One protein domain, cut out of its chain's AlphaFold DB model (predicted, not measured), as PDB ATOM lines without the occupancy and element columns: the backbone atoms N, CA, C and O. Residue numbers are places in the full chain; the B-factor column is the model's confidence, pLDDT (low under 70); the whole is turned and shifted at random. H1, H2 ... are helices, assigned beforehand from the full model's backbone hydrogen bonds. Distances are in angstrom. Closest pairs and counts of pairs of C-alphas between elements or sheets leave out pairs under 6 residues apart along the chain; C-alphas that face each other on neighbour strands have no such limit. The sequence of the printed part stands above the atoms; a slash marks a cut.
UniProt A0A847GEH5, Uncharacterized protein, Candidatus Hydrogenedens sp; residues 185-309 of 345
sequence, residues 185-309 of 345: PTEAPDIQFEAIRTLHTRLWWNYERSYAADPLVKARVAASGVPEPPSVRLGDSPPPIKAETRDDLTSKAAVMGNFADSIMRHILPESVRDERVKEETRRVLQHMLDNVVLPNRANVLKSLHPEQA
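This is residues 185 to 309 of the 345 residues of an uncharacterized protein of Candidatus Hydrogenedens sp (UniProt A0A847GEH5). Three long helices, H1, H4 and H5, make an up-and-down bundle with staggered members: H4 packs along the later part of H1, H5 along its earlier part, and short H6 packs on H4 and H5 on the side away from H1. At one end of the bundle H2 turns off across the end of H1, and little H3 packs on the end of H5. The printed part has 125 residues with six named helices, H1 to H6 in chain order, and no named strand; the class is all helix. It is compact, with a radius of gyration of the C-alphas of 16.0 A, yet elongated, spanning 49 by 31 by 24 A.

The longest helix is H1, residues 189 to 213, 35.9 A from its first C-alpha at (172.999, 156.905, 99.586) to its last at (188.178, 130.770, 118.879). H4, residues 243 to 264, measures 30.6 A, and H5, residues 275 to 291, measures 24.1 A. H2 is residues 215 to 224, 14.2 A long, H3 is residues 230 to 234, 8.2 A, and H6 is residues 297 to 304, 10.6 A, ending at C-alpha 304 (161.691, 143.427, 109.186).

H1 touches H4 with residues 200 to 211 alone, at a shallow tilt of 12 degrees, opposite ways; the closest C-alphas, of Tyr 207 and Lys 252, are 6.3 A apart. H1 touches H5 with residues 189 to 200 alone, also at 12 degrees but the same way, with the C-alphas of Phe 193 and Val 277 closest at 5.0 A. H4 and H5 form a helical hairpin at a shallow tilt of 23 degrees, touching through residues 256 to 264 and 281 to 288 alone; their closest C-alphas, of Ala 260 and Leu 285, are 6.5 A apart. H5 is the hub, touching four helices. H5 and H6 form another helical hairpin at a shallow tilt of 30 degrees, the C-alphas of Arg 282 and Leu 304 closest at 6.6 A. H6 touches H4 the same way at 30 degrees, closest at the C-alphas of Met 264 and Ser 303, 6.4 A, and is apart from H1. H3 touches H5 at residues 290 to 291 alone, the C-alphas of Ser 231 and Asn 291 closest at 4.1 A. H2 touches no helix; it is close to H1 but not clearly touching, 6.6 A between the closest C-alphas, of Ala 212 and Lys 218, and about perpendicular at 85 degrees. Every O i to N i+4 pair is within hydrogen-bond range in H1, H2, H4, H5 and H6; H3 has 0 of 1, but 2 of 2 O i to N i+3 pairs.

The two C-alphas farthest apart, of Thr 186 and Ala 223, are 50.6 A apart. The printed part has no cut and no long link. The mean pLDDT of the printed part is 94.8, with residues 308 to 309 under 70.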
ATOM      1  N   PRO A 185     170.477 160.700 108.411       87.31
ATOM      2  CA  PRO A 185     169.425 160.831 107.409       87.31
ATOM      3  C   PRO A 185     169.771 161.557 106.114       87.31
ATOM      4  O   PRO A 185     169.106 161.357 105.102       87.31
ATOM      5  N   THR A 186     170.758 162.438 106.165       90.50
ATOM      6  CA  THR A 186     171.142 163.320 105.059       90.50
ATOM      7  C   THR A 186     172.441 162.877 104.389       90.50
ATOM      8  O   THR A 186     173.036 163.643 103.626       90.50
ATOM      9  N   GLU A 187     172.904 161.662 104.697       95.12
ATOM     10  CA  GLU A 187     174.079 161.074 104.069       95.12
ATOM     11  C   GLU A 187     173.790 160.683 102.616       95.12
ATOM     12  O   GLU A 187     172.669 160.308 102.263       95.12
ATOM     13  N   ALA A 188     174.811 160.769 101.764       94.50
ATOM     14  CA  ALA A 188     174.707 160.303 100.389       94.50
ATOM     15  C   ALA A 188     174.391 158.790 100.371       94.50
ATOM     16  O   ALA A 188     175.100 158.029 101.036       94.50
ATOM     17  N   PRO A 189     173.398 158.315  99.589       95.06
ATOM     18  CA  PRO A 189     172.999 156.905  99.586       95.06
ATOM     19  C   PRO A 189     174.145 155.920  99.350       95.06
ATOM     20  O   PRO A 189     174.244 154.907 100.036       95.06
ATOM     21  N   ASP A 190     175.048 156.245  98.423       92.81
ATOM     22  CA  ASP A 190     176.225 155.430  98.111       92.81
ATOM     23  C   ASP A 190     177.179 155.291  99.307       92.81
ATOM     24  O   ASP A 190     177.806 154.250  99.476       92.81
ATOM     25  N   ILE A 191     177.288 156.326 100.141       95.69
ATOM     26  CA  ILE A 191     178.112 156.311 101.355       95.69
ATOM     27  C   ILE A 191     177.408 155.550 102.462       95.69
ATOM     28  O   ILE A 191     178.022 154.692 103.091       95.69
ATOM     29  N   GLN A 192     176.125 155.838 102.675       96.69
ATOM     30  CA  GLN A 192     175.322 155.198 103.708       96.69
ATOM     31  C   GLN A 192     175.255 153.681 103.496       96.69
ATOM     32  O   GLN A 192     175.479 152.920 104.435       96.69
ATOM     33  N   PHE A 193     175.031 153.241 102.254       96.12
ATOM     34  CA  PHE A 193     175.065 151.831 101.864       96.12
ATOM     35  C   PHE A 193     176.410 151.173 102.209       96.12
ATOM     36  O   PHE A 193     176.443 150.140 102.878       96.12
ATOM     37  N   GLU A 194     177.530 151.772 101.790       95.75
ATOM     38  CA  GLU A 194     178.858 151.195 102.035       95.75
ATOM     39  C   GLU A 194     179.207 151.211 103.532       95.75
ATOM     40  O   GLU A 194     179.790 150.251 104.024       95.75
ATOM     41  N   ALA A 195     178.804 152.243 104.280       97.31
ATOM     42  CA  ALA A 195     179.018 152.321 105.724       97.31
ATOM     43  C   ALA A 195     178.248 151.226 106.480       97.31
ATOM     44  O   ALA A 195     178.839 150.547 107.321       97.31
ATOM     45  N   ILE A 196     176.969 151.001 106.141       98.06
ATOM     46  CA  ILE A 196     176.151 149.920 106.717       98.06
ATOM     47  C   ILE A 196     176.815 148.566 106.461       98.06
ATOM     48  O   ILE A 196     177.043 147.795 107.398       98.06
ATOM     49  N   ARG A 197     177.173 148.301 105.200       96.88
ATOM     50  CA  ARG A 197     177.817 147.055 104.784       96.88
ATOM     51  C   ARG A 197     179.138 146.833 105.515       96.88
ATOM     52  O   ARG A 197     179.368 145.751 106.057       96.88
ATOM     53  N   THR A 198     180.023 147.827 105.512       96.38
ATOM     54  CA  THR A 198     181.356 147.716 106.110       96.38
ATOM     55  C   THR A 198     181.275 147.506 107.614       96.38
ATOM     56  O   THR A 198     181.917 146.591 108.133       96.38
ATOM     57  N   LEU A 199     180.457 148.296 108.314       97.12
ATOM     58  CA  LEU A 199     180.310 148.171 109.758       97.12
ATOM     59  C   LEU A 199     179.700 146.821 110.148       97.12
ATOM     60  O   LEU A 199     180.236 146.151 111.029       97.12
ATOM     61  N   HIS A 200     178.644 146.370 109.458       97.75
ATOM     62  CA  HIS A 200     178.087 145.030 109.675       97.75
ATOM     63  C   HIS A 200     179.146 143.946 109.487       97.75
ATOM     64  O   HIS A 200     179.309 143.103 110.365       97.75
ATOM     65  N   THR A 201     179.891 144.003 108.380       96.69
ATOM     66  CA  THR A 201     180.917 143.005 108.052       96.69
ATOM     67  C   THR A 201     181.986 142.945 109.147       96.69
ATOM     68  O   THR A 201     182.357 141.858 109.577       96.69
ATOM     69  N   ARG A 202     182.438 144.097 109.662       95.69
ATOM     70  CA  ARG A 202     183.399 144.180 110.775       95.69
ATOM     71  C   ARG A 202     182.866 143.592 112.073       95.69
ATOM     72  O   ARG A 202     183.559 142.811 112.725       95.69
ATOM     73  N   LEU A 203     181.652 143.979 112.458       96.56
ATOM     74  CA  LEU A 203     181.033 143.504 113.692       96.56
ATOM     75  C   LEU A 203     180.790 141.993 113.636       96.56
ATOM     76  O   LEU A 203     181.124 141.287 114.586       96.56
ATOM     77  N   TRP A 204     180.277 141.500 112.507       97.00
ATOM     78  CA  TRP A 204     180.074 140.075 112.276       97.00
ATOM     79  C   TRP A 204     181.388 139.298 112.315       97.00
ATOM     80  O   TRP A 204     181.490 138.318 113.043       97.00
ATOM     81  N   TRP A 205     182.413 139.764 111.600       94.94
ATOM     82  CA  TRP A 205     183.714 139.103 111.563       94.94
ATOM     83  C   TRP A 205     184.335 138.962 112.960       94.94
ATOM     84  O   TRP A 205     184.802 137.886 113.334       94.94
ATOM     85  N   ASN A 206     184.268 140.016 113.782       94.19
ATOM     86  CA  ASN A 206     184.725 139.962 115.173       94.19
ATOM     87  C   ASN A 206     183.888 138.994 116.032       94.19
ATOM     88  O   ASN A 206     184.438 138.301 116.887       94.19
ATOM     89  N   TYR A 207     182.570 138.935 115.817       97.06
ATOM     90  CA  TYR A 207     181.672 138.014 116.520       97.06
ATOM     91  C   TYR A 207     181.959 136.548 116.165       97.06
ATOM     92  O   TYR A 207     182.171 135.715 117.049       97.06
ATOM     93  N   GLU A 208     182.030 136.245 114.871       96.56
ATOM     94  CA  GLU A 208     182.289 134.910 114.336       96.56
ATOM     95  C   GLU A 208     183.664 134.389 114.765       96.56
ATOM     96  O   GLU A 208     183.776 133.256 115.238       96.56
ATOM     97  N   ARG A 209     184.708 135.228 114.704       95.00
ATOM     98  CA  ARG A 209     186.053 134.853 115.165       95.00
ATOM     99  C   ARG A 209     186.099 134.545 116.656       95.00
ATOM    100  O   ARG A 209     186.751 133.573 117.036       95.00
ATOM    101  N   SER A 210     185.422 135.328 117.496       96.56
ATOM    102  CA  SER A 210     185.344 135.045 118.936       96.56
ATOM    103  C   SER A 210     184.654 133.714 119.221       96.56
ATOM    104  O   SER A 210     185.117 132.951 120.072       96.56
ATOM    105  N   TYR A 211     183.593 133.391 118.477       97.62
ATOM    106  CA  TYR A 211     182.913 132.103 118.592       97.62
ATOM    107  C   TYR A 211     183.815 130.942 118.148       97.62
ATOM    108  O   TYR A 211     184.037 130.002 118.909       97.62
ATOM    109  N   ALA A 212     184.415 131.039 116.960       96.62
ATOM    110  CA  ALA A 212     185.308 130.019 116.414       96.62
ATOM    111  C   ALA A 212     186.603 129.837 117.233       96.62
ATOM    112  O   ALA A 212     187.256 128.792 117.163       96.62
ATOM    113  N   ALA A 213     187.006 130.843 118.016       96.56
ATOM    114  CA  ALA A 213     188.178 130.770 118.879       96.56
ATOM    115  C   ALA A 213     187.967 129.893 120.127       96.56
ATOM    116  O   ALA A 213     188.969 129.418 120.684       96.56
ATOM    117  N   ASP A 214     186.716 129.659 120.541       98.00
ATOM    118  CA  ASP A 214     186.363 128.886 121.734       98.00
ATOM    119  C   ASP A 214     186.890 127.437 121.654       98.00
ATOM    120  O   ASP A 214     186.702 126.754 120.644       98.00
ATOM    121  N   PRO A 215     187.550 126.918 122.708       97.50
ATOM    122  CA  PRO A 215     188.115 125.570 122.685       97.50
ATOM    123  C   PRO A 215     187.092 124.438 122.520       97.50
ATOM    124  O   PRO A 215     187.423 123.415 121.925       97.50
ATOM    125  N   LEU A 216     185.868 124.593 123.035       97.44
ATOM    126  CA  LEU A 216     184.800 123.603 122.886       97.44
ATOM    127  C   LEU A 216     184.240 123.620 121.462       97.44
ATOM    128  O   LEU A 216     183.988 122.550 120.911       97.44
ATOM    129  N   VAL A 217     184.111 124.801 120.850       97.31
ATOM    130  CA  VAL A 217     183.767 124.931 119.423       97.31
ATOM    131  C   VAL A 217     184.847 124.266 118.567       97.31
ATOM    132  O   VAL A 217     184.539 123.388 117.765       97.31
ATOM    133  N   LYS A 218     186.129 124.576 118.801       97.31
ATOM    134  CA  LYS A 218     187.254 123.944 118.087       97.31
ATOM    135  C   LYS A 218     187.267 122.425 118.220       97.31
ATOM    136  O   LYS A 218     187.501 121.739 117.231       97.31
ATOM    137  N   ALA A 219     187.008 121.894 119.415       96.88
ATOM    138  CA  ALA A 219     186.948 120.452 119.641       96.88
ATOM    139  C   ALA A 219     185.796 119.796 118.863       96.88
ATOM    140  O   ALA A 219     185.992 118.737 118.269       96.88
ATOM    141  N   ARG A 220     184.620 120.435 118.815       96.38
ATOM    142  CA  ARG A 220     183.478 119.947 118.027       96.38
ATOM    143  C   ARG A 220     183.752 119.992 116.531       96.38
ATOM    144  O   ARG A 220     183.530 118.986 115.868       96.38
ATOM    145  N   VAL A 221     184.296 121.098 116.023       96.62
ATOM    146  CA  VAL A 221     184.682 121.237 114.609       96.62
ATOM    147  C   VAL A 221     185.750 120.209 114.226       96.62
ATOM    148  O   VAL A 221     185.666 119.600 113.165       96.62
ATOM    149  N   ALA A 222     186.728 119.951 115.101       96.25
ATOM    150  CA  ALA A 222     187.739 118.920 114.872       96.25
ATOM    151  C   ALA A 222     187.150 117.498 114.869       96.25
ATOM    152  O   ALA A 222     187.612 116.652 114.107       96.25
ATOM    153  N   ALA A 223     186.136 117.232 115.697       95.25
ATOM    154  CA  ALA A 223     185.468 115.933 115.759       95.25
ATOM    155  C   ALA A 223     184.498 115.699 114.588       95.25
ATOM    156  O   ALA A 223     184.386 114.573 114.108       95.25
ATOM    157  N   SER A 224     183.792 116.738 114.135       94.06
ATOM    158  CA  SER A 224     182.807 116.650 113.050       94.06
ATOM    159  C   SER A 224     183.420 116.812 111.657       94.06
ATOM    160  O   SER A 224     182.845 116.336 110.681       94.06
ATOM    161  N   GLY A 225     184.553 117.512 111.547       92.81
ATOM    162  CA  GLY A 225     185.139 117.934 110.273       92.81
ATOM    163  C   GLY A 225     184.361 119.049 109.563       92.81
ATOM    164  O   GLY A 225     184.689 119.386 108.427       92.81
ATOM    165  N   VAL A 226     183.338 119.624 110.206       92.69
ATOM    166  CA  VAL A 226     182.447 120.638 109.624       92.69
ATOM    167  C   VAL A 226     182.505 121.919 110.464       92.69
ATOM    168  O   VAL A 226     182.383 121.830 111.688       92.69
ATOM    169  N   PRO A 227     182.670 123.109 109.846       92.81
ATOM    170  CA  PRO A 227     182.585 124.382 110.557       92.81
ATOM    171  C   PRO A 227     181.246 124.543 111.285       92.81
ATOM    172  O   PRO A 227     180.184 124.309 110.709       92.81
ATOM    173  N   GLU A 228     181.296 124.962 112.547       94.56
ATOM    174  CA  GLU A 228     180.114 125.236 113.364       94.56
ATOM    175  C   GLU A 228     179.816 126.744 113.303       94.56
ATOM    176  O   GLU A 228     180.637 127.531 113.781       94.56
ATOM    177  N   PRO A 229     178.692 127.179 112.700       94.69
ATOM    178  CA  PRO A 229     178.354 128.596 112.624       94.69
ATOM    179  C   PRO A 229     177.791 129.104 113.962       94.69
ATOM    180  O   PRO A 229     177.127 128.342 114.670       94.69
ATOM    181  N   PRO A 230     177.944 130.400 114.298       95.06
ATOM    182  CA  PRO A 230     177.373 130.959 115.526       95.06
ATOM    183  C   PRO A 230     175.848 130.803 115.657       95.06
ATOM    184  O   PRO A 230     175.336 130.760 116.776       95.06
ATOM    185  N   SER A 231     175.119 130.652 114.544       95.50
ATOM    186  CA  SER A 231     173.660 130.472 114.516       95.50
ATOM    187  C   SER A 231     173.157 129.256 115.302       95.50
ATOM    188  O   SER A 231     172.028 129.280 115.787       95.50
ATOM    189  N   VAL A 232     173.987 128.230 115.552       94.44
ATOM    190  CA  VAL A 232     173.602 127.086 116.409       94.44
ATOM    191  C   VAL A 232     173.253 127.511 117.841       94.44
ATOM    192  O   VAL A 232     172.575 126.787 118.568       94.44
ATOM    193  N   ARG A 233     173.705 128.701 118.260       93.88
ATOM    194  CA  ARG A 233     173.385 129.303 119.558       93.88
ATOM    195  C   ARG A 233     171.932 129.766 119.674       93.88
ATOM    196  O   ARG A 233     171.498 130.028 120.791       93.88
ATOM    197  N   LEU A 234     171.214 129.880 118.556       93.12
ATOM    198  CA  LEU A 234     169.804 130.276 118.508       93.12
ATOM    199  C   LEU A 234     168.836 129.099 118.685       93.12
ATOM    200  O   LEU A 234     167.645 129.333 118.854       93.12
ATOM    201  N   GLY A 235     169.322 127.855 118.620       89.56
ATOM    202  CA  GLY A 235     168.483 126.670 118.790       89.56
ATOM    203  C   GLY A 235     168.057 126.434 120.242       89.56
ATOM    204  O   GLY A 235     168.685 126.932 121.173       89.56
ATOM    205  N   ASP A 236     167.036 125.594 120.433       88.38
ATOM    206  CA  ASP A 236     166.441 125.283 121.747       88.38
ATOM    207  C   ASP A 236     167.421 124.638 122.742       88.38
ATOM    208  O   ASP A 236     167.211 124.645 123.955       88.38
ATOM    209  N   SER A 237     168.499 124.034 122.242       91.38
ATOM    210  CA  SER A 237     169.537 123.377 123.044       91.38
ATOM    211  C   SER A 237     170.924 123.735 122.505       91.38
ATOM    212  O   SER A 237     171.554 122.924 121.822       91.38
ATOM    213  N   PRO A 238     171.405 124.965 122.768       92.88
ATOM    214  CA  PRO A 238     172.643 125.453 122.184       92.88
ATOM    215  C   PRO A 238     173.853 124.708 122.772       92.88
ATOM    216  O   PRO A 238     173.932 124.538 123.995       92.88
ATOM    217  N   PRO A 239     174.842 124.310 121.946       92.25
ATOM    218  CA  PRO A 239     176.044 123.648 122.431       92.25
ATOM    219  C   PRO A 239     176.783 124.476 123.495       92.25
ATOM    220  O   PRO A 239     176.799 125.718 123.432       92.25
ATOM    221  N   PRO A 240     177.434 123.813 124.469       94.56
ATOM    222  CA  PRO A 240     178.179 124.509 125.501       94.56
ATOM    223  C   PRO A 240     179.390 125.235 124.904       94.56
ATOM    224  O   PRO A 240     180.118 124.706 124.061       94.56
ATOM    225  N   ILE A 241     179.605 126.448 125.398       96.94
ATOM    226  CA  ILE A 241     180.796 127.276 125.182       96.94
ATOM    227  C   ILE A 241     181.323 127.706 126.550       96.94
ATOM    228  O   ILE A 241     180.576 127.666 127.542       96.94
ATOM    229  N   LYS A 242     182.584 128.130 126.605       97.31
ATOM    230  CA  LYS A 242     183.170 128.676 127.829       97.31
ATOM    231  C   LYS A 242     182.427 129.927 128.301       97.31
ATOM    232  O   LYS A 242     181.788 130.622 127.510       97.31
ATOM    233  N   ALA A 243     182.494 130.200 129.604       96.25
ATOM    234  CA  ALA A 243     181.850 131.375 130.189       96.25
ATOM    235  C   ALA A 243     182.443 132.667 129.609       96.25
ATOM    236  O   ALA A 243     181.700 133.534 129.170       96.25
ATOM    237  N   GLU A 244     183.767 132.727 129.471       96.81
ATOM    238  CA  GLU A 244     184.473 133.896 128.948       96.81
ATOM    239  C   GLU A 244     184.066 134.201 127.498       96.81
ATOM    240  O   GLU A 244     183.805 135.349 127.144       96.81
ATOM    241  N   THR A 245     183.935 133.166 126.662       97.19
ATOM    242  CA  THR A 245     183.429 133.313 125.291       97.19
ATOM    243  C   THR A 245     181.979 133.783 125.288       97.19
ATOM    244  O   THR A 245     181.606 134.623 124.475       97.19
ATOM    245  N   ARG A 246     181.135 133.266 126.188       96.69
ATOM    246  CA  ARG A 246     179.737 133.699 126.291       96.69
ATOM    247  C   ARG A 246     179.628 135.181 126.640       96.69
ATOM    248  O   ARG A 246     178.816 135.875 126.029       96.69
ATOM    249  N   ASP A 247     180.431 135.652 127.584       97.12
ATOM    250  CA  ASP A 247     180.421 137.045 128.034       97.12
ATOM    251  C   ASP A 247     180.930 137.988 126.931       97.12
ATOM    252  O   ASP A 247     180.316 139.028 126.662       97.12
ATOM    253  N   ASP A 248     181.981 137.589 126.207       97.19
ATOM    254  CA  ASP A 248     182.480 138.326 125.040       97.19
ATOM    255  C   ASP A 248     181.429 138.394 123.918       97.19
ATOM    256  O   ASP A 248     181.112 139.477 123.424       97.19
ATOM    257  N   LEU A 249     180.805 137.266 123.557       97.75
ATOM    258  CA  LEU A 249     179.749 137.240 122.539       97.75
ATOM    259  C   LEU A 249     178.528 138.064 122.952       97.75
ATOM    260  O   LEU A 249     177.936 138.724 122.105       97.75
ATOM    261  N   THR A 250     178.165 138.071 124.233       97.62
ATOM    262  CA  THR A 250     177.060 138.897 124.744       97.62
ATOM    263  C   THR A 250     177.380 140.384 124.585       97.62
ATOM    264  O   THR A 250     176.555 141.148 124.085       97.62
ATOM    265  N   SER A 251     178.608 140.785 124.919       97.56
ATOM    266  CA  SER A 251     179.078 142.166 124.757       97.56
ATOM    267  C   SER A 251     179.091 142.593 123.285       97.56
ATOM    268  O   SER A 251     178.609 143.671 122.937       97.56
ATOM    269  N   LYS A 252     179.570 141.726 122.383       97.62
ATOM    270  CA  LYS A 252     179.552 141.987 120.934       97.62
ATOM    271  C   LYS A 252     178.133 142.008 120.359       97.62
ATOM    272  O   LYS A 252     177.830 142.867 119.534       97.62
ATOM    273  N   ALA A 253     177.246 141.125 120.819       97.75
ATOM    274  CA  ALA A 253     175.837 141.126 120.430       97.75
ATOM    275  C   ALA A 253     175.121 142.409 120.873       97.75
ATOM    276  O   ALA A 253     174.288 142.918 120.130       97.75
ATOM    277  N   ALA A 254     175.479 142.976 122.031       97.94
ATOM    278  CA  ALA A 254     174.971 144.278 122.461       97.94
ATOM    279  C   ALA A 254     175.406 145.409 121.520       97.94
ATOM    280  O   ALA A 254     174.582 146.235 121.131       97.94
ATOM    281  N   VAL A 255     176.666 145.411 121.073       97.38
ATOM    282  CA  VAL A 255     177.138 146.372 120.061       97.38
ATOM    283  C   VAL A 255     176.371 146.218 118.744       97.38
ATOM    284  O   VAL A 255     175.938 147.216 118.172       97.38
ATOM    285  N   MET A 256     176.160 144.985 118.275       98.25
ATOM    286  CA  MET A 256     175.370 144.723 117.064       98.25
ATOM    287  C   MET A 256     173.905 145.142 117.228       98.25
ATOM    288  O   MET A 256     173.330 145.687 116.291       98.25
ATOM    289  N   GLY A 257     173.325 144.952 118.416       97.75
ATOM    290  CA  GLY A 257     171.983 145.421 118.755       97.75
ATOM    291  C   GLY A 257     171.860 146.943 118.671       97.75
ATOM    292  O   GLY A 257     170.977 147.437 117.973       97.75
ATOM    293  N   ASN A 258     172.800 147.684 119.266       97.44
ATOM    294  CA  ASN A 258     172.838 149.149 119.175       97.44
ATOM    295  C   ASN A 258     172.967 149.629 117.721       97.44
ATOM    296  O   ASN A 258     172.312 150.588 117.308       97.44
ATOM    297  N   PHE A 259     173.796 148.950 116.924       98.12
ATOM    298  CA  PHE A 259     173.919 149.263 115.506       98.12
ATOM    299  C   PHE A 259     172.607 148.981 114.753       98.12
ATOM    300  O   PHE A 259     172.158 149.838 113.991       98.12
ATOM    301  N   ALA A 260     171.942 147.851 115.017       98.06
ATOM    302  CA  ALA A 260     170.622 147.547 114.465       98.06
ATOM    303  C   ALA A 260     169.595 148.646 114.801       98.06
ATOM    304  O   ALA A 260     168.939 149.158 113.892       98.06
ATOM    305  N   ASP A 261     169.523 149.092 116.061       96.94
ATOM    306  CA  ASP A 261     168.647 150.196 116.491       96.94
ATOM    307  C   ASP A 261     168.892 151.485 115.699       96.94
ATOM    308  O   ASP A 261     167.950 152.186 115.323       96.94
ATOM    309  N   SER A 262     170.153 151.774 115.374       96.44
ATOM    310  CA  SER A 262     170.523 152.981 114.630       96.44
ATOM    311  C   SER A 262     170.047 152.984 113.169       96.44
ATOM    312  O   SER A 262     169.830 154.064 112.606       96.44
ATOM    313  N   ILE A 263     169.848 151.803 112.564       97.44
ATOM    314  CA  ILE A 263     169.512 151.649 111.138       97.44
ATOM    315  C   ILE A 263     168.093 151.133 110.880       97.44
ATOM    316  O   ILE A 263     167.596 151.320 109.774       97.44
ATOM    317  N   MET A 264     167.398 150.543 111.863       95.56
ATOM    318  CA  MET A 264     166.039 149.991 111.683       95.56
ATOM    319  C   MET A 264     165.057 150.991 111.063       95.56
ATOM    320  O   MET A 264     164.270 150.637 110.187       95.56
ATOM    321  N   ARG A 265     165.162 152.273 111.435       93.44
ATOM    322  CA  ARG A 265     164.334 153.349 110.869       93.44
ATOM    323  C   ARG A 265     164.441 153.497 109.348       93.44
ATOM    324  O   ARG A 265     163.581 154.119 108.738       93.44
ATOM    325  N   HIS A 266     165.487 152.961 108.716       95.88
ATOM    326  CA  HIS A 266     165.645 153.035 107.266       95.88
ATOM    327  C   HIS A 266     164.636 152.177 106.516       95.88
ATOM    328  O   HIS A 266     164.359 152.488 105.362       95.88
ATOM    329  N   ILE A 267     164.089 151.131 107.134       95.31
ATOM    330  CA  ILE A 267     163.202 150.171 106.459       95.31
ATOM    331  C   ILE A 267     161.737 150.305 106.869       95.31
ATOM    332  O   ILE A 267     160.906 149.551 106.368       95.31
ATOM    333  N   LEU A 268     161.422 151.263 107.745       91.94
ATOM    334  CA  LEU A 268     160.046 151.541 108.138       91.94
ATOM    335  C   LEU A 268     159.217 152.026 106.934       91.94
ATOM    336  O   LEU A 268     159.789 152.624 106.014       91.94
ATOM    337  N   PRO A 269     157.892 151.790 106.918       88.31
ATOM    338  CA  PRO A 269     157.023 152.163 105.798       88.31
ATOM    339  C   PRO A 269     157.127 153.639 105.381       88.31
ATOM    340  O   PRO A 269     157.084 153.956 104.197       88.31
ATOM    341  N   GLU A 270     157.315 154.539 106.345       89.94
ATOM    342  CA  GLU A 270     157.461 155.984 106.153       89.94
ATOM    343  C   GLU A 270     158.865 156.422 105.701       89.94
ATOM    344  O   GLU A 270     159.105 157.603 105.432       89.94
ATOM    345  N   SER A 271     159.822 155.496 105.623       92.44
ATOM    346  CA  SER A 271     161.198 155.815 105.263       92.44
ATOM    347  C   SER A 271     161.321 156.236 103.799       92.44
ATOM    348  O   SER A 271     161.071 155.468 102.867       92.44
ATOM    349  N   VAL A 272     161.841 157.444 103.596       92.50
ATOM    350  CA  VAL A 272     162.167 158.015 102.276       92.50
ATOM    351  C   VAL A 272     163.595 157.691 101.811       92.50
ATOM    352  O   VAL A 272     164.119 158.346 100.912       92.50
ATOM    353  N   ARG A 273     164.272 156.724 102.447       93.81
ATOM    354  CA  ARG A 273     165.642 156.320 102.076       93.81
ATOM    355  C   ARG A 273     165.705 155.742 100.660       93.81
ATOM    356  O   ARG A 273     164.730 155.178 100.173       93.81
ATOM    357  N   ASP A 274     166.881 155.835 100.043       96.50
ATOM    358  CA  ASP A 274     167.200 155.142  98.787       96.50
ATOM    359  C   ASP A 274     166.972 153.629  98.945       96.50
ATOM    360  O   ASP A 274     167.354 153.037  99.959       96.50
ATOM    361  N   GLU A 275     166.362 152.996  97.943       96.00
ATOM    362  CA  GLU A 275     166.010 151.572  97.995       96.00
ATOM    363  C   GLU A 275     167.224 150.659  98.200       96.00
ATOM    364  O   GLU A 275     167.110 149.638  98.873       96.00
ATOM    365  N   ARG A 276     168.415 151.042  97.725       96.00
ATOM    366  CA  ARG A 276     169.651 150.279  97.967       96.00
ATOM    367  C   ARG A 276     170.036 150.295  99.442       96.00
ATOM    368  O   ARG A 276     170.474 149.279  99.970       96.00
ATOM    369  N   VAL A 277     169.844 151.429 100.120       97.56
ATOM    370  CA  VAL A 277     170.077 151.552 101.567       97.56
ATOM    371  C   VAL A 277     169.059 150.718 102.339       97.56
ATOM    372  O   VAL A 277     169.430 150.039 103.298       97.56
ATOM    373  N   LYS A 278     167.787 150.737 101.922       97.19
ATOM    374  CA  LYS A 278     166.743 149.906 102.538       97.19
ATOM    375  C   LYS A 278     167.058 148.425 102.392       97.19
ATOM    376  O   LYS A 278     167.015 147.703 103.381       97.19
ATOM    377  N   GLU A 279     167.407 147.989 101.187       97.50
ATOM    378  CA  GLU A 279     167.702 146.587 100.907       97.50
ATOM    379  C   GLU A 279     168.917 146.092 101.690       97.50
ATOM    380  O   GLU A 279     168.856 145.055 102.346       97.50
ATOM    381  N   GLU A 280     169.989 146.881 101.726       98.00
ATOM    382  CA  GLU A 280     171.165 146.547 102.530       98.00
ATOM    383  C   GLU A 280     170.847 146.515 104.026       98.00
ATOM    384  O   GLU A 280     171.303 145.622 104.737       98.00
ATOM    385  N   THR A 281     170.012 147.441 104.505       98.31
ATOM    386  CA  THR A 281     169.539 147.430 105.893       98.31
ATOM    387  C   THR A 281     168.754 146.150 106.188       98.31
ATOM    388  O   THR A 281     169.036 145.497 107.191       98.31
ATOM    389  N   ARG A 282     167.817 145.739 105.318       98.31
ATOM    390  CA  ARG A 282     167.069 144.477 105.482       98.31
ATOM    391  C   ARG A 282     168.012 143.280 105.509       98.31
ATOM    392  O   ARG A 282     167.929 142.475 106.430       98.31
ATOM    393  N   ARG A 283     168.946 143.203 104.555       98.38
ATOM    394  CA  ARG A 283     169.960 142.141 104.468       98.38
ATOM    395  C   ARG A 283     170.768 142.027 105.760       98.38
ATOM    396  O   ARG A 283     170.939 140.930 106.288       98.38
ATOM    397  N   VAL A 284     171.261 143.154 106.270       98.31
ATOM    398  CA  VAL A 284     172.067 143.219 107.494       98.31
ATOM    399  C   VAL A 284     171.250 142.813 108.718       98.31
ATOM    400  O   VAL A 284     171.693 141.958 109.483       98.31
ATOM    401  N   LEU A 285     170.055 143.377 108.897       98.38
ATOM    402  CA  LEU A 285     169.187 143.065 110.032       98.38
ATOM    403  C   LEU A 285     168.754 141.594 110.030       98.38
ATOM    404  O   LEU A 285     168.824 140.944 111.073       98.38
ATOM    405  N   GLN A 286     168.385 141.052 108.867       98.12
ATOM    406  CA  GLN A 286     168.045 139.638 108.704       98.12
ATOM    407  C   GLN A 286     169.241 138.747 109.054       98.12
ATOM    408  O   GLN A 286     169.121 137.826 109.856       98.12
ATOM    409  N   HIS A 287     170.433 139.077 108.551       98.38
ATOM    410  CA  HIS A 287     171.644 138.335 108.887       98.38
ATOM    411  C   HIS A 287     171.913 138.317 110.398       98.38
ATOM    412  O   HIS A 287     172.315 137.286 110.940       98.38
ATOM    413  N   MET A 288     171.735 139.444 111.094       98.25
ATOM    414  CA  MET A 288     171.897 139.477 112.549       98.25
ATOM    415  C   MET A 288     170.831 138.633 113.256       98.25
ATOM    416  O   MET A 288     171.164 137.894 114.178       98.25
ATOM    417  N   LEU A 289     169.575 138.699 112.804       96.75
ATOM    418  CA  LEU A 289     168.473 137.898 113.336       96.75
ATOM    419  C   LEU A 289     168.745 136.389 113.205       96.75
ATOM    420  O   LEU A 289     168.443 135.627 114.125       96.75
ATOM    421  N   ASP A 290     169.353 135.968 112.101       96.75
ATOM    422  CA  ASP A 290     169.584 134.554 111.796       96.75
ATOM    423  C   ASP A 290     170.850 133.979 112.441       96.75
ATOM    424  O   ASP A 290     171.012 132.761 112.498       96.75
ATOM    425  N   ASN A 291     171.762 134.827 112.933       97.44
ATOM    426  CA  ASN A 291     173.088 134.374 113.366       97.44
ATOM    427  C   ASN A 291     173.533 134.859 114.750       97.44
ATOM    428  O   ASN A 291     174.509 134.335 115.285       97.44
ATOM    429  N   VAL A 292     172.857 135.849 115.339       96.94
ATOM    430  CA  VAL A 292     173.289 136.497 116.583       96.94
ATOM    431  C   VAL A 292     172.181 136.431 117.629       96.94
ATOM    432  O   VAL A 292     171.015 136.723 117.355       96.94
ATOM    433  N   VAL A 293     172.553 136.094 118.867       94.69
ATOM    434  CA  VAL A 293     171.666 136.204 120.037       94.69
ATOM    435  C   VAL A 293     171.505 137.689 120.391       94.69
ATOM    436  O   VAL A 293     172.187 138.212 121.268       94.69
ATOM    437  N   LEU A 294     170.657 138.392 119.639       94.88
ATOM    438  CA  LEU A 294     170.452 139.835 119.770       94.88
ATOM    439  C   LEU A 294     169.636 140.199 121.022       94.88
ATOM    440  O   LEU A 294     168.577 139.606 121.240       94.88
ATOM    441  N   PRO A 295     170.034 141.233 121.787       94.69
ATOM    442  CA  PRO A 295     169.241 141.710 122.922       94.69
ATOM    443  C   PRO A 295     167.923 142.371 122.486       94.69
ATOM    444  O   PRO A 295     166.902 142.224 123.148       94.69
ATOM    445  N   ASN A 296     167.916 143.053 121.339       95.06
ATOM    446  CA  ASN A 296     166.765 143.745 120.753       95.06
ATOM    447  C   ASN A 296     166.076 142.926 119.643       95.06
ATOM    448  O   ASN A 296     165.449 143.493 118.746       95.06
ATOM    449  N   ARG A 297     166.165 141.587 119.699       94.88
ATOM    450  CA  ARG A 297     165.644 140.668 118.668       94.88
ATOM    451  C   ARG A 297     164.202 140.976 118.250       94.88
ATOM    452  O   ARG A 297     163.908 140.994 117.059       94.88
ATOM    453  N   ALA A 298     163.318 141.229 119.215       94.00
ATOM    454  CA  ALA A 298     161.904 141.504 118.956       94.00
ATOM    455  C   ALA A 298     161.689 142.785 118.129       94.00
ATOM    456  O   ALA A 298     160.856 142.800 117.226       94.00
ATOM    457  N   ASN A 299     162.474 143.837 118.385       94.12
ATOM    458  CA  ASN A 299     162.384 145.097 117.642       94.12
ATOM    459  C   ASN A 299     162.871 144.926 116.199       94.12
ATOM    460  O   ASN A 299     162.238 145.427 115.268       94.12
ATOM    461  N   VAL A 300     163.963 144.175 116.017       95.38
ATOM    462  CA  VAL A 300     164.499 143.838 114.691       95.38
ATOM    463  C   VAL A 300     163.483 143.023 113.895       95.38
ATOM    464  O   VAL A 300     163.192 143.369 112.751       95.38
ATOM    465  N   LEU A 301     162.875 142.006 114.517       94.75
ATOM    466  CA  LEU A 301     161.832 141.188 113.897       94.75
ATOM    467  C   LEU A 301     160.622 142.036 113.479       94.75
ATOM    468  O   LEU A 301     160.189 141.961 112.334       94.75
ATOM    469  N   LYS A 302     160.121 142.894 114.379       93.00
ATOM    470  CA  LYS A 302     158.999 143.802 114.102       93.00
ATOM    471  C   LYS A 302     159.295 144.758 112.944       93.00
ATOM    472  O   LYS A 302     158.408 145.040 112.146       93.00
ATOM    473  N   SER A 303     160.528 145.254 112.847       93.06
ATOM    474  CA  SER A 303     160.929 146.181 111.781       93.06
ATOM    475  C   SER A 303     161.073 145.485 110.424       93.06
ATOM    476  O   SER A 303     160.731 146.070 109.401       93.06
ATOM    477  N   LEU A 304     161.565 144.241 110.403       94.25
ATOM    478  CA  LEU A 304     161.691 143.427 109.186       94.25
ATOM    479  C   LEU A 304     160.343 142.892 108.689       94.25
ATOM    480  O   LEU A 304     160.121 142.798 107.481       94.25
ATOM    481  N   HIS A 305     159.454 142.539 109.616       90.94
ATOM    482  CA  HIS A 305     158.170 141.906 109.338       90.94
ATOM    483  C   HIS A 305     157.037 142.634 110.076       90.94
ATOM    484  O   HIS A 305     156.450 142.082 111.010       90.94
ATOM    485  N   PRO A 306     156.690 143.869 109.663       81.25
ATOM    486  CA  PRO A 306     155.643 144.646 110.324       81.25
ATOM    487  C   PRO A 306     154.272 143.955 110.276       81.25
ATOM    488  O   PRO A 306     153.470 144.143 111.182       81.25
ATOM    489  N   GLU A 307     154.022 143.107 109.274       76.00
ATOM    490  CA  GLU A 307     152.776 142.337 109.135       76.00
ATOM    491  C   GLU A 307     152.669 141.141 110.096       76.00
ATOM    492  O   GLU A 307     151.582 140.613 110.309       76.00
ATOM    493  N   GLN A 308     153.788 140.705 110.682       65.00
ATOM    494  CA  GLN A 308     153.829 139.633 111.684       65.00
ATOM    495  C   GLN A 308     153.790 140.178 113.117       65.00
ATOM    496  O   GLN A 308     153.762 139.404 114.073       65.00
ATOM    497  N   ALA A 309     153.810 141.503 113.284       54.44
ATOM    498  CA  ALA A 309     153.633 142.124 114.580       54.44
ATOM    499  C   ALA A 309     152.156 142.018 114.972       54.44
ATOM    500  O   ALA A 309     151.290 142.493 114.237       54.44
TER     501      ALA A 309